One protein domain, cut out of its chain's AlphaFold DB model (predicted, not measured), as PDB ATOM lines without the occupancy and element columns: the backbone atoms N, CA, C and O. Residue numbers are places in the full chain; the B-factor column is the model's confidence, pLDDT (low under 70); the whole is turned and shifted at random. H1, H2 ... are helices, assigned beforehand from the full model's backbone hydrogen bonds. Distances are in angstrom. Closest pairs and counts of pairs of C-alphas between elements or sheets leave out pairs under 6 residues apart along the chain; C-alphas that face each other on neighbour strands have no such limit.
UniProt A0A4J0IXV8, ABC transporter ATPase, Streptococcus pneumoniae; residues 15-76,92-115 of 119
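AT A GLANCE: This is residues 15 to 76 and 92 to 115 of the 119 residues of the protein "ABC transporter ATPase" of Streptococcus pneumoniae (UniProt A0A4J0IXV8). Two long helices, H3 and H4, run side by side, opposite ways; short H1 packs on one end of H4, and H2 on H1. The printed part has 86 residues with four named helices, H1 to H4, all helix. It spans 46 by 24 by 16 A and is only just compact, close to loose, with radius of gyration of the C-alphas 14.1 A.

IN THESE COORDINATES: Find C-alpha 55 at (-26.846, -20.328, -9.181); from there H3 runs 30.3 A to residue 75. H4, residues 94 to 113, runs 28.5 A to (-17.250, -22.667, -10.568). H1 is residues 24 to 32; H2 is residues 38 to 47.

HOW THE PARTS SIT: H3 and H4 touch at a shallow tilt of 13 degrees, closest at C-alphas 62 and 110, 6.1 A. H4 touches H1 with residues 109 to 113 alone, closest at C-alphas 24 and 112, 6.6 A. H1 touches H2, closest at C-alphas 25 and 45, 6.2 A. Every O i to N i+4 pair is within hydrogen-bond range in H1, H3 and H4; H2 has 4 of 6.

THE WHOLE: Residues 77 to 91 are cut out; C-alphas 76 and 92 are 17.4 A apart. Look for pLDDT under 70 at residues 18, 69 to 76 and 92 to 95.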
ATOM      1  N   VAL A  15      -2.502 -31.795 -22.509       77.00
ATOM      2  CA  VAL A  15      -2.729 -31.884 -21.049       77.00
ATOM      3  C   VAL A  15      -1.449 -31.728 -20.222       77.00
ATOM      4  O   VAL A  15      -1.520 -31.393 -19.044       77.00
ATOM      5  N   LYS A  16      -0.273 -31.953 -20.822       75.69
ATOM      6  CA  LYS A  16       1.031 -31.768 -20.163       75.69
ATOM      7  C   LYS A  16       1.519 -30.323 -20.209       75.69
ATOM      8  O   LYS A  16       2.504 -30.001 -19.544       75.69
ATOM      9  N   LEU A  17       0.888 -29.457 -21.004       73.56
ATOM     10  CA  LEU A  17       1.284 -28.060 -21.089       73.56
ATOM     11  C   LEU A  17       0.936 -27.351 -19.771       73.56
ATOM     12  O   LEU A  17      -0.201 -27.442 -19.305       73.56
ATOM     13  N   PRO A  18       1.868 -26.577 -19.188       69.94
ATOM     14  CA  PRO A  18       1.670 -25.942 -17.884       69.94
ATOM     15  C   PRO A  18       0.530 -24.915 -17.876       69.94
ATOM     16  O   PRO A  18      -0.000 -24.599 -16.821       69.94
ATOM     17  N   VAL A  19       0.136 -24.406 -19.047       73.44
ATOM     18  CA  VAL A  19      -0.988 -23.471 -19.203       73.44
ATOM     19  C   VAL A  19      -2.358 -24.143 -19.044       73.44
ATOM     20  O   VAL A  19      -3.351 -23.446 -18.864       73.44
ATOM     21  N   VAL A  20      -2.433 -25.477 -19.129       82.44
ATOM     22  CA  VAL A  20      -3.706 -26.208 -19.094       82.44
ATOM     23  C   VAL A  20      -4.199 -26.417 -17.677       82.44
ATOM     24  O   VAL A  20      -5.388 -26.235 -17.439       82.44
ATOM     25  N   LYS A  21      -3.320 -26.792 -16.743       87.50
ATOM     26  CA  LYS A  21      -3.735 -27.059 -15.364       87.50
ATOM     27  C   LYS A  21      -4.083 -25.753 -14.652       87.50
ATOM     28  O   LYS A  21      -3.255 -24.847 -14.554       87.50
ATOM     29  N   VAL A  22      -5.307 -25.675 -14.141       90.88
ATOM     30  CA  VAL A  22      -5.787 -24.538 -13.359       90.88
ATOM     31  C   VAL A  22      -5.608 -24.861 -11.881       90.88
ATOM     32  O   VAL A  22      -6.078 -25.881 -11.394       90.88
ATOM     33  N   ASP A  23      -4.929 -23.984 -11.145       92.88
ATOM     34  CA  ASP A  23      -4.892 -24.081  -9.685       92.88
ATOM     35  C   ASP A  23      -6.280 -23.723  -9.143       92.88
ATOM     36  O   ASP A  23      -6.651 -22.545  -9.111       92.88
ATOM     37  N   ARG A  24      -7.052 -24.746  -8.754       93.38
ATOM     38  CA  ARG A  24      -8.424 -24.593  -8.254       93.38
ATOM     39  C   ARG A  24      -8.504 -23.573  -7.124       93.38
ATOM     40  O   ARG A  24      -9.359 -22.695  -7.164       93.38
ATOM     41  N   SER A  25      -7.615 -23.656  -6.139       93.06
ATOM     42  CA  SER A  25      -7.681 -22.799  -4.953       93.06
ATOM     43  C   SER A  25      -7.423 -21.344  -5.309       93.06
ATOM     44  O   SER A  25      -8.206 -20.464  -4.959       93.06
ATOM     45  N   LYS A  26      -6.355 -21.091  -6.069       93.81
ATOM     46  CA  LYS A  26      -6.023 -19.746  -6.533       93.81
ATOM     47  C   LYS A  26      -7.127 -19.172  -7.419       93.81
ATOM     48  O   LYS A  26      -7.471 -18.004  -7.271       93.81
ATOM     49  N   PHE A  27      -7.675 -19.982  -8.321       94.38
ATOM     50  CA  PHE A  27      -8.742 -19.578  -9.229       94.38
ATOM     51  C   PHE A  27     -10.034 -19.221  -8.486       94.38
ATOM     52  O   PHE A  27     -10.606 -18.161  -8.731       94.38
ATOM     53  N   LEU A  28     -10.476 -20.071  -7.554       94.44
ATOM     54  CA  LEU A  28     -11.691 -19.829  -6.778       94.44
ATOM     55  C   LEU A  28     -11.564 -18.572  -5.920       94.44
ATOM     56  O   LEU A  28     -12.477 -17.750  -5.908       94.44
ATOM     57  N   VAL A  29     -10.419 -18.391  -5.256       94.00
ATOM     58  CA  VAL A  29     -10.155 -17.174  -4.482       94.00
ATOM     59  C   VAL A  29     -10.192 -15.946  -5.392       94.00
ATOM     60  O   VAL A  29     -10.907 -15.005  -5.078       94.00
ATOM     61  N   ASP A  30      -9.510 -15.955  -6.539       93.88
ATOM     62  CA  ASP A  30      -9.497 -14.817  -7.473       93.88
ATOM     63  C   ASP A  30     -10.897 -14.451  -8.002       93.88
ATOM     64  O   ASP A  30     -11.248 -13.272  -8.095       93.88
ATOM     65  N   LYS A  31     -11.723 -15.455  -8.325       93.31
ATOM     66  CA  LYS A  31     -13.056 -15.232  -8.899       93.31
ATOM     67  C   LYS A  31     -14.112 -14.839  -7.875       93.31
ATOM     68  O   LYS A  31     -14.985 -14.042  -8.212       93.31
ATOM     69  N   PHE A  32     -14.044 -15.366  -6.655       93.56
ATOM     70  CA  PHE A  32     -15.110 -15.196  -5.665       93.56
ATOM     71  C   PHE A  32     -14.738 -14.308  -4.476       93.56
ATOM     72  O   PHE A  32     -15.632 -13.939  -3.723       93.56
ATOM     73  N   SER A  33     -13.488 -13.854  -4.326       87.94
ATOM     74  CA  SER A  33     -13.100 -12.959  -3.216       87.94
ATOM     75  C   SER A  33     -13.818 -11.605  -3.207       87.94
ATOM     76  O   SER A  33     -13.711 -10.868  -2.235       87.94
ATOM     77  N   LYS A  34     -14.473 -11.223  -4.310       87.31
ATOM     78  CA  LYS A  34     -15.309 -10.012  -4.389       87.31
ATOM     79  C   LYS A  34     -16.768 -10.264  -4.011       87.31
ATOM     80  O   LYS A  34     -17.469  -9.314  -3.691       87.31
ATOM     81  N   GLU A  35     -17.205 -11.517  -4.094       87.75
ATOM     82  CA  GLU A  35     -18.579 -11.951  -3.825       87.75
ATOM     83  C   GLU A  35     -18.721 -12.547  -2.412       87.75
ATOM     84  O   GLU A  35     -19.836 -12.705  -1.927       87.75
ATOM     85  N   LEU A  36     -17.601 -12.888  -1.762       90.50
ATOM     86  CA  LEU A  36     -17.541 -13.565  -0.466       90.50
ATOM     87  C   LEU A  36     -16.692 -12.793   0.543       90.50
ATOM     88  O   LEU A  36     -15.692 -12.165   0.184       90.50
ATOM     89  N   ASP A  37     -17.050 -12.917   1.820       91.75
ATOM     90  CA  ASP A  37     -16.226 -12.408   2.906       91.75
ATOM     91  C   ASP A  37     -14.977 -13.292   3.101       91.75
ATOM     92  O   ASP A  37     -15.015 -14.504   2.865       91.75
ATOM     93  N   PRO A  38     -13.856 -12.746   3.613       89.44
ATOM     94  CA  PRO A  38     -12.636 -13.523   3.865       89.44
ATOM     95  C   PRO A  38     -12.833 -14.746   4.775       89.44
ATOM     96  O   PRO A  38     -12.062 -15.702   4.703       89.44
ATOM     97  N   GLN A  39     -13.855 -14.716   5.632       91.88
ATOM     98  CA  GLN A  39     -14.223 -15.815   6.529       91.88
ATOM     99  C   GLN A  39     -14.811 -17.030   5.799       91.88
ATOM    100  O   GLN A  39     -14.712 -18.139   6.316       91.88
ATOM    101  N   ASP A  40     -15.362 -16.838   4.598       93.19
ATOM    102  CA  ASP A  40     -15.996 -17.897   3.809       93.19
ATOM    103  C   ASP A  40     -15.005 -18.600   2.869       93.19
ATOM    104  O   ASP A  40     -15.333 -19.619   2.265       93.19
ATOM    105  N   ILE A  41     -13.768 -18.100   2.763       92.31
ATOM    106  CA  ILE A  41     -12.719 -18.675   1.909       92.31
ATOM    107  C   ILE A  41     -12.390 -20.139   2.260       92.31
ATOM    108  O   ILE A  41     -12.264 -20.938   1.332       92.31
ATOM    109  N   PRO A  42     -12.273 -20.554   3.537       93.56
ATOM    110  CA  PRO A  42     -12.085 -21.967   3.869       93.56
ATOM    111  C   PRO A  42     -13.238 -22.834   3.348       93.56
ATOM    112  O   PRO A  42     -13.001 -23.838   2.678       93.56
ATOM    113  N   THR A  43     -14.481 -22.393   3.557       92.62
ATOM    114  CA  THR A  43     -15.684 -23.088   3.082       92.62
ATOM    115  C   THR A  43     -15.737 -23.144   1.555       92.62
ATOM    116  O   THR A  43     -16.068 -24.183   0.992       92.62
ATOM    117  N   LEU A  44     -15.336 -22.075   0.863       92.94
ATOM    118  CA  LEU A  44     -15.230 -22.033  -0.596       92.94
ATOM    119  C   LEU A  44     -14.266 -23.103  -1.123       92.94
ATOM    120  O   LEU A  44     -14.555 -23.762  -2.123       92.94
ATOM    121  N   LEU A  45     -13.115 -23.269  -0.471       91.94
ATOM    122  CA  LEU A  45     -12.095 -24.223  -0.897       91.94
ATOM    123  C   LEU A  45     -12.493 -25.669  -0.585       91.94
ATOM    124  O   LEU A  45     -12.265 -26.536  -1.431       91.94
ATOM    125  N   GLU A  46     -13.110 -25.916   0.573       92.19
ATOM    126  CA  GLU A  46     -13.515 -27.255   1.021       92.19
ATOM    127  C   GLU A  46     -14.831 -27.731   0.397       92.19
ATOM    128  O   GLU A  46     -14.902 -28.842  -0.115       92.19
ATOM    129  N   GLN A  47     -15.878 -26.905   0.431       91.25
ATOM    130  CA  GLN A  47     -17.241 -27.282   0.030       91.25
ATOM    131  C   GLN A  47     -17.616 -26.784  -1.371       91.25
ATOM    132  O   GLN A  47     -18.612 -27.222  -1.944       91.25
ATOM    133  N   GLY A  48     -16.815 -25.886  -1.947       91.31
ATOM    134  CA  GLY A  48     -17.024 -25.348  -3.285       91.31
ATOM    135  C   GLY A  48     -18.031 -24.190  -3.344       91.31
ATOM    136  O   GLY A  48     -18.782 -23.945  -2.396       91.31
ATOM    137  N   PRO A  49     -18.087 -23.467  -4.479       92.50
ATOM    138  CA  PRO A  49     -18.884 -22.241  -4.608       92.50
ATOM    139  C   PRO A  49     -20.395 -22.466  -4.476       92.50
ATOM    140  O   PRO A  49     -21.113 -21.593  -3.995       92.50
ATOM    141  N   THR A  50     -20.879 -23.645  -4.871       93.44
ATOM    142  CA  THR A  50     -22.300 -24.032  -4.847       93.44
ATOM    143  C   THR A  50     -22.889 -24.122  -3.441       93.44
ATOM    144  O   THR A  50     -24.106 -24.050  -3.293       93.44
ATOM    145  N   SER A  51     -22.046 -24.261  -2.413       91.50
ATOM    146  CA  SER A  51     -22.467 -24.267  -1.007       91.50
ATOM    147  C   SER A  51     -22.723 -22.862  -0.442       91.50
ATOM    148  O   SER A  51     -23.456 -22.720   0.535       91.50
ATOM    149  N   LEU A  52     -22.148 -21.830  -1.069       91.75
ATOM    150  CA  LEU A  52     -22.140 -20.451  -0.568       91.75
ATOM    151  C   LEU A  52     -22.942 -19.486  -1.444       91.75
ATOM    152  O   LEU A  52     -23.489 -18.505  -0.948       91.75
ATOM    153  N   LEU A  53     -22.994 -19.738  -2.753       93.44
ATOM    154  CA  LEU A  53     -23.504 -18.792  -3.739       93.44
ATOM    155  C   LEU A  53     -24.724 -19.343  -4.469       93.44
ATOM    156  O   LEU A  53     -24.846 -20.539  -4.734       93.44
ATOM    157  N   SER A  54     -25.626 -18.437  -4.843       93.94
ATOM    158  CA  SER A  54     -26.765 -18.787  -5.683       93.94
ATOM    159  C   SER A  54     -26.310 -19.134  -7.100       93.94
ATOM    160  O   SER A  54     -25.310 -18.614  -7.603       93.94
ATOM    161  N   GLN A  55     -27.100 -19.962  -7.787       93.00
ATOM    162  CA  GLN A  55     -26.846 -20.328  -9.181       93.00
ATOM    163  C   GLN A  55     -26.692 -19.100 -10.095       93.00
ATOM    164  O   GLN A  55     -25.854 -19.106 -10.988       93.00
ATOM    165  N   GLU A  56     -27.431 -18.017  -9.836       94.00
ATOM    166  CA  GLU A  56     -27.327 -16.778 -10.615       94.00
ATOM    167  C   GLU A  56     -25.924 -16.149 -10.534       94.00
ATOM    168  O   GLU A  56     -25.399 -15.658 -11.537       94.00
ATOM    169  N   ILE A  57     -25.295 -16.174  -9.353       93.00
ATOM    170  CA  ILE A  57     -23.936 -15.651  -9.168       93.00
ATOM    171  C   ILE A  57     -22.932 -16.558  -9.884       93.00
ATOM    172  O   ILE A  57     -22.064 -16.060 -10.604       93.00
ATOM    173  N   LEU A  58     -23.083 -17.879  -9.756       94.62
ATOM    174  CA  LEU A  58     -22.222 -18.848 -10.444       94.62
ATOM    175  C   LEU A  58     -22.287 -18.673 -11.963       94.62
ATOM    176  O   LEU A  58     -21.250 -18.555 -12.615       94.62
ATOM    177  N   ASP A  59     -23.492 -18.558 -12.520       94.38
ATOM    178  CA  ASP A  59     -23.712 -18.357 -13.951       94.38
ATOM    179  C   ASP A  59     -23.122 -17.024 -14.427       94.38
ATOM    180  O   ASP A  59     -22.564 -16.935 -15.523       94.38
ATOM    181  N   ARG A  60     -23.193 -15.970 -13.609       94.31
ATOM    182  CA  ARG A  60     -22.575 -14.676 -13.922       94.31
ATOM    183  C   ARG A  60     -21.052 -14.787 -14.013       94.31
ATOM    184  O   ARG A  60     -20.469 -14.293 -14.981       94.31
ATOM    185  N   VAL A  61     -20.418 -15.449 -13.046       93.00
ATOM    186  CA  VAL A  61     -18.961 -15.663 -13.025       93.00
ATOM    187  C   VAL A  61     -18.525 -16.582 -14.173       93.00
ATOM    188  O   VAL A  61     -17.552 -16.275 -14.864       93.00
ATOM    189  N   ALA A  62     -19.280 -17.648 -14.456       93.25
ATOM    190  CA  ALA A  62     -19.046 -18.540 -15.590       93.25
ATOM    191  C   ALA A  62     -19.111 -17.790 -16.927       93.25
ATOM    192  O   ALA A  62     -18.202 -17.898 -17.752       93.25
ATOM    193  N   ASN A  63     -20.137 -16.958 -17.119       91.56
ATOM    194  CA  ASN A  63     -20.275 -16.130 -18.316       91.56
ATOM    195  C   ASN A  63     -19.127 -15.124 -18.470       91.56
ATOM    196  O   ASN A  63     -18.678 -14.886 -19.592       91.56
ATOM    197  N   ALA A  64     -18.628 -14.549 -17.371       89.62
ATOM    198  CA  ALA A  64     -17.437 -13.703 -17.408       89.62
ATOM    199  C   ALA A  64     -16.200 -14.503 -17.857       89.62
ATOM    200  O   ALA A  64     -15.500 -14.077 -18.770       89.62
ATOM    201  N   CYS A  65     -15.993 -15.706 -17.311       87.31
ATOM    202  CA  CYS A  65     -14.880 -16.586 -17.688       87.31
ATOM    203  C   CYS A  65     -14.933 -17.011 -19.167       87.31
ATOM    204  O   CYS A  65     -13.913 -17.024 -19.856       87.31
ATOM    205  N   ILE A  66     -16.127 -17.317 -19.685       87.06
ATOM    206  CA  ILE A  66     -16.330 -17.633 -21.106       87.06
ATOM    207  C   ILE A  66     -15.989 -16.419 -21.970       87.06
ATOM    208  O   ILE A  66     -15.262 -16.558 -22.950       87.06
ATOM    209  N   ARG A  67     -16.474 -15.224 -21.612       82.56
ATOM    210  CA  ARG A  67     -16.190 -13.995 -22.368       82.56
ATOM    211  C   ARG A  67     -14.700 -13.677 -22.396       82.56
ATOM    212  O   ARG A  67     -14.184 -13.404 -23.475       82.56
ATOM    213  N   ASP A  68     -14.015 -13.769 -21.260       76.31
ATOM    214  CA  ASP A  68     -12.572 -13.526 -21.168       76.31
ATOM    215  C   ASP A  68     -11.788 -14.496 -22.068       76.31
ATOM    216  O   ASP A  68     -10.929 -14.076 -22.846       76.31
ATOM    217  N   ASN A  69     -12.126 -15.790 -22.037       68.50
ATOM    218  CA  ASN A  69     -11.468 -16.796 -22.874       68.50
ATOM    219  C   ASN A  69     -11.816 -16.654 -24.370       68.50
ATOM    220  O   ASN A  69     -10.938 -16.828 -25.214       68.50
ATOM    221  N   VAL A  70     -13.056 -16.290 -24.726       67.94
ATOM    222  CA  VAL A  70     -13.462 -16.018 -26.121       67.94
ATOM    223  C   VAL A  70     -12.755 -14.776 -26.674       67.94
ATOM    224  O   VAL A  70     -12.315 -14.782 -27.827       67.94
ATOM    225  N   LEU A  71     -12.600 -13.723 -25.866       58.19
ATOM    226  CA  LEU A  71     -11.848 -12.520 -26.237       58.19
ATOM    227  C   LEU A  71     -10.366 -12.832 -26.478       58.19
ATOM    228  O   LEU A  71      -9.807 -12.389 -27.480       58.19
ATOM    229  N   LEU A  72      -9.748 -13.643 -25.613       60.06
ATOM    230  CA  LEU A  72      -8.368 -14.104 -25.793       60.06
ATOM    231  C   LEU A  72      -8.207 -14.949 -27.064       60.06
ATOM    232  O   LEU A  72      -7.307 -14.685 -27.859       60.06
ATOM    233  N   ALA A  73      -9.106 -15.909 -27.299       56.00
ATOM    234  CA  ALA A  73      -9.073 -16.770 -28.483       56.00
ATOM    235  C   ALA A  73      -9.273 -15.991 -29.797       56.00
ATOM    236  O   ALA A  73      -8.678 -16.334 -30.821       56.00
ATOM    237  N   SER A  74     -10.065 -14.913 -29.775       54.38
ATOM    238  CA  SER A  74     -10.297 -14.050 -30.945       54.38
ATOM    239  C   SER A  74      -9.093 -13.155 -31.284       54.38
ATOM    240  O   SER A  74      -8.961 -12.716 -32.424       54.38
ATOM    241  N   GLY A  75      -8.204 -12.894 -30.318       51.09
ATOM    242  CA  GLY A  75      -7.016 -12.044 -30.473       51.09
ATOM    243  C   GLY A  75      -5.738 -12.769 -30.919       51.09
ATOM    244  O   GLY A  75      -4.754 -12.111 -31.243       51.09
ATOM    245  N   THR A  76      -5.723 -14.106 -30.954       52.56
ATOM    246  CA  THR A  76      -4.508 -14.915 -31.197       52.56
ATOM    247  C   THR A  76      -4.243 -15.302 -32.661       52.56
ATOM    248  O   THR A  76      -3.467 -16.219 -32.924       52.56
ATOM    249  N   ILE A  92       1.178 -32.075 -35.386       55.66
ATOM    250  CA  ILE A  92       0.128 -31.306 -34.705       55.66
ATOM    251  C   ILE A  92       0.410 -29.824 -34.913       55.66
ATOM    252  O   ILE A  92       1.390 -29.311 -34.366       55.66
ATOM    253  N   PRO A  93      -0.409 -29.121 -35.706       63.34
ATOM    254  CA  PRO A  93      -0.223 -27.696 -35.868       63.34
ATOM    255  C   PRO A  93      -0.537 -26.985 -34.536       63.34
ATOM    256  O   PRO A  93      -1.372 -27.413 -33.732       63.34
ATOM    257  N   ALA A  94       0.258 -25.956 -34.233       67.88
ATOM    258  CA  ALA A  94       0.270 -25.307 -32.920       67.88
ATOM    259  C   ALA A  94      -1.084 -24.677 -32.553       67.88
ATOM    260  O   ALA A  94      -1.422 -24.591 -31.378       67.88
ATOM    261  N   ASP A  95      -1.871 -24.301 -33.557       66.88
ATOM    262  CA  ASP A  95      -3.250 -23.826 -33.449       66.88
ATOM    263  C   ASP A  95      -4.186 -24.858 -32.801       66.88
ATOM    264  O   ASP A  95      -4.973 -24.504 -31.927       66.88
ATOM    265  N   VAL A  96      -4.063 -26.137 -33.159       75.06
ATOM    266  CA  VAL A  96      -4.848 -27.238 -32.591       75.06
ATOM    267  C   VAL A  96      -4.442 -27.478 -31.140       75.06
ATOM    268  O   VAL A  96      -5.301 -27.587 -30.263       75.06
ATOM    269  N   ALA A  97      -3.137 -27.511 -30.860       73.69
ATOM    270  CA  ALA A  97      -2.644 -27.659 -29.494       73.69
ATOM    271  C   ALA A  97      -3.097 -26.491 -28.600       73.69
ATOM    272  O   ALA A  97      -3.572 -26.704 -27.485       73.69
ATOM    273  N   GLN A  98      -3.008 -25.265 -29.116       72.75
ATOM    274  CA  GLN A  98      -3.455 -24.048 -28.450       72.75
ATOM    275  C   GLN A  98      -4.972 -24.057 -28.221       72.75
ATOM    276  O   GLN A  98      -5.417 -23.772 -27.110       72.75
ATOM    277  N   PHE A  99      -5.767 -24.446 -29.221       79.12
ATOM    278  CA  PHE A  99      -7.220 -24.574 -29.101       79.12
ATOM    279  C   PHE A  99      -7.616 -25.537 -27.978       79.12
ATOM    280  O   PHE A  99      -8.416 -25.181 -27.108       79.12
ATOM    281  N   TYR A 100      -7.031 -26.738 -27.951       80.00
ATOM    282  CA  TYR A 100      -7.320 -27.707 -26.895       80.00
ATOM    283  C   TYR A 100      -6.796 -27.247 -25.536       80.00
ATOM    284  O   TYR A 100      -7.465 -27.483 -24.534       80.00
ATOM    285  N   ALA A 101      -5.657 -26.552 -25.485       81.12
ATOM    286  CA  ALA A 101      -5.127 -26.029 -24.233       81.12
ATOM    287  C   ALA A 101      -6.104 -25.033 -23.592       81.12
ATOM    288  O   ALA A 101      -6.457 -25.174 -22.422       81.12
ATOM    289  N   PHE A 102      -6.606 -24.072 -24.378       82.50
ATOM    290  CA  PHE A 102      -7.617 -23.120 -23.916       82.50
ATOM    291  C   PHE A 102      -8.944 -23.797 -23.572       82.50
ATOM    292  O   PHE A 102      -9.550 -23.463 -22.557       82.50
ATOM    293  N   SER A 103      -9.374 -24.774 -24.372       84.94
ATOM    294  CA  SER A 103     -10.623 -25.506 -24.132       84.94
ATOM    295  C   SER A 103     -10.580 -26.296 -22.821       84.94
ATOM    296  O   SER A 103     -11.529 -26.251 -22.043       84.94
ATOM    297  N   LEU A 104      -9.469 -26.985 -22.544       86.56
ATOM    298  CA  LEU A 104      -9.278 -27.766 -21.319       86.56
ATOM    299  C   LEU A 104      -9.119 -26.876 -20.083       86.56
ATOM    300  O   LEU A 104      -9.642 -27.210 -19.019       86.56
ATOM    301  N   LYS A 105      -8.439 -25.732 -20.220       88.81
ATOM    302  CA  LYS A 105      -8.370 -24.709 -19.171       88.81
ATOM    303  C   LYS A 105      -9.767 -24.178 -18.837       88.81
ATOM    304  O   LYS A 105     -10.162 -24.208 -17.678       88.81
ATOM    305  N   LEU A 106     -10.543 -23.762 -19.843       89.62
ATOM    306  CA  LEU A 106     -11.912 -23.271 -19.650       89.62
ATOM    307  C   LEU A 106     -12.823 -24.344 -19.035       89.62
ATOM    308  O   LEU A 106     -13.634 -24.032 -18.168       89.62
ATOM    309  N   ALA A 107     -12.682 -25.608 -19.441       90.31
ATOM    310  CA  ALA A 107     -13.450 -26.707 -18.861       90.31
ATOM    311  C   ALA A 107     -13.181 -26.873 -17.355       90.31
ATOM    312  O   ALA A 107     -14.133 -27.024 -16.591       90.31
ATOM    313  N   GLN A 108     -11.917 -26.787 -16.925       92.88
ATOM    314  CA  GLN A 108     -11.557 -26.782 -15.502       92.88
ATOM    315  C   GLN A 108     -12.148 -25.568 -14.776       92.88
ATOM    316  O   GLN A 108     -12.790 -25.737 -13.747       92.88
ATOM    317  N   GLU A 109     -11.999 -24.359 -15.327       92.44
ATOM    318  CA  GLU A 109     -12.543 -23.128 -14.731       92.44
ATOM    319  C   GLU A 109     -14.058 -23.223 -14.497       92.44
ATOM    320  O   GLU A 109     -14.542 -22.919 -13.406       92.44
ATOM    321  N   LEU A 110     -14.806 -23.696 -15.498       94.19
ATOM    322  CA  LEU A 110     -16.249 -23.910 -15.384       94.19
ATOM    323  C   LEU A 110     -16.577 -25.025 -14.389       94.19
ATOM    324  O   LEU A 110     -17.464 -24.853 -13.556       94.19
ATOM    325  N   GLY A 111     -15.850 -26.144 -14.434       93.56
ATOM    326  CA  GLY A 111     -16.008 -27.234 -13.474       93.56
ATOM    327  C   GLY A 111     -15.860 -26.743 -12.035       93.56
ATOM    328  O   GLY A 111     -16.732 -26.991 -11.205       93.56
ATOM    329  N   TYR A 112     -14.810 -25.976 -11.745       94.94
ATOM    330  CA  TYR A 112     -14.564 -25.445 -10.405       94.94
ATOM    331  C   TYR A 112     -15.635 -24.445  -9.961       94.94
ATOM    332  O   TYR A 112     -16.058 -24.502  -8.807       94.94
ATOM    333  N   ILE A 113     -16.127 -23.579 -10.859       94.88
ATOM    334  CA  ILE A 113     -17.250 -22.667 -10.568       94.88
ATOM    335  C   ILE A 113     -18.488 -23.451 -10.111       94.88
ATOM    336  O   ILE A 113     -19.138 -23.057  -9.147       94.88
ATOM    337  N   TYR A 114     -18.785 -24.584 -10.752       94.25
ATOM    338  CA  TYR A 114     -19.930 -25.430 -10.403       94.25
ATOM    339  C   TYR A 114     -19.620 -26.509  -9.351       94.25
ATOM    340  O   TYR A 114     -20.435 -27.403  -9.129       94.25
ATOM    341  N   GLY A 115     -18.480 -26.408  -8.662       90.44
ATOM    342  CA  GLY A 115     -18.177 -27.216  -7.481       90.44
ATOM    343  C   GLY A 115     -17.470 -28.546  -7.743       90.44
ATOM    344  O   GLY A 115     -17.371 -29.348  -6.822       90.44
TER     345      GLY A 115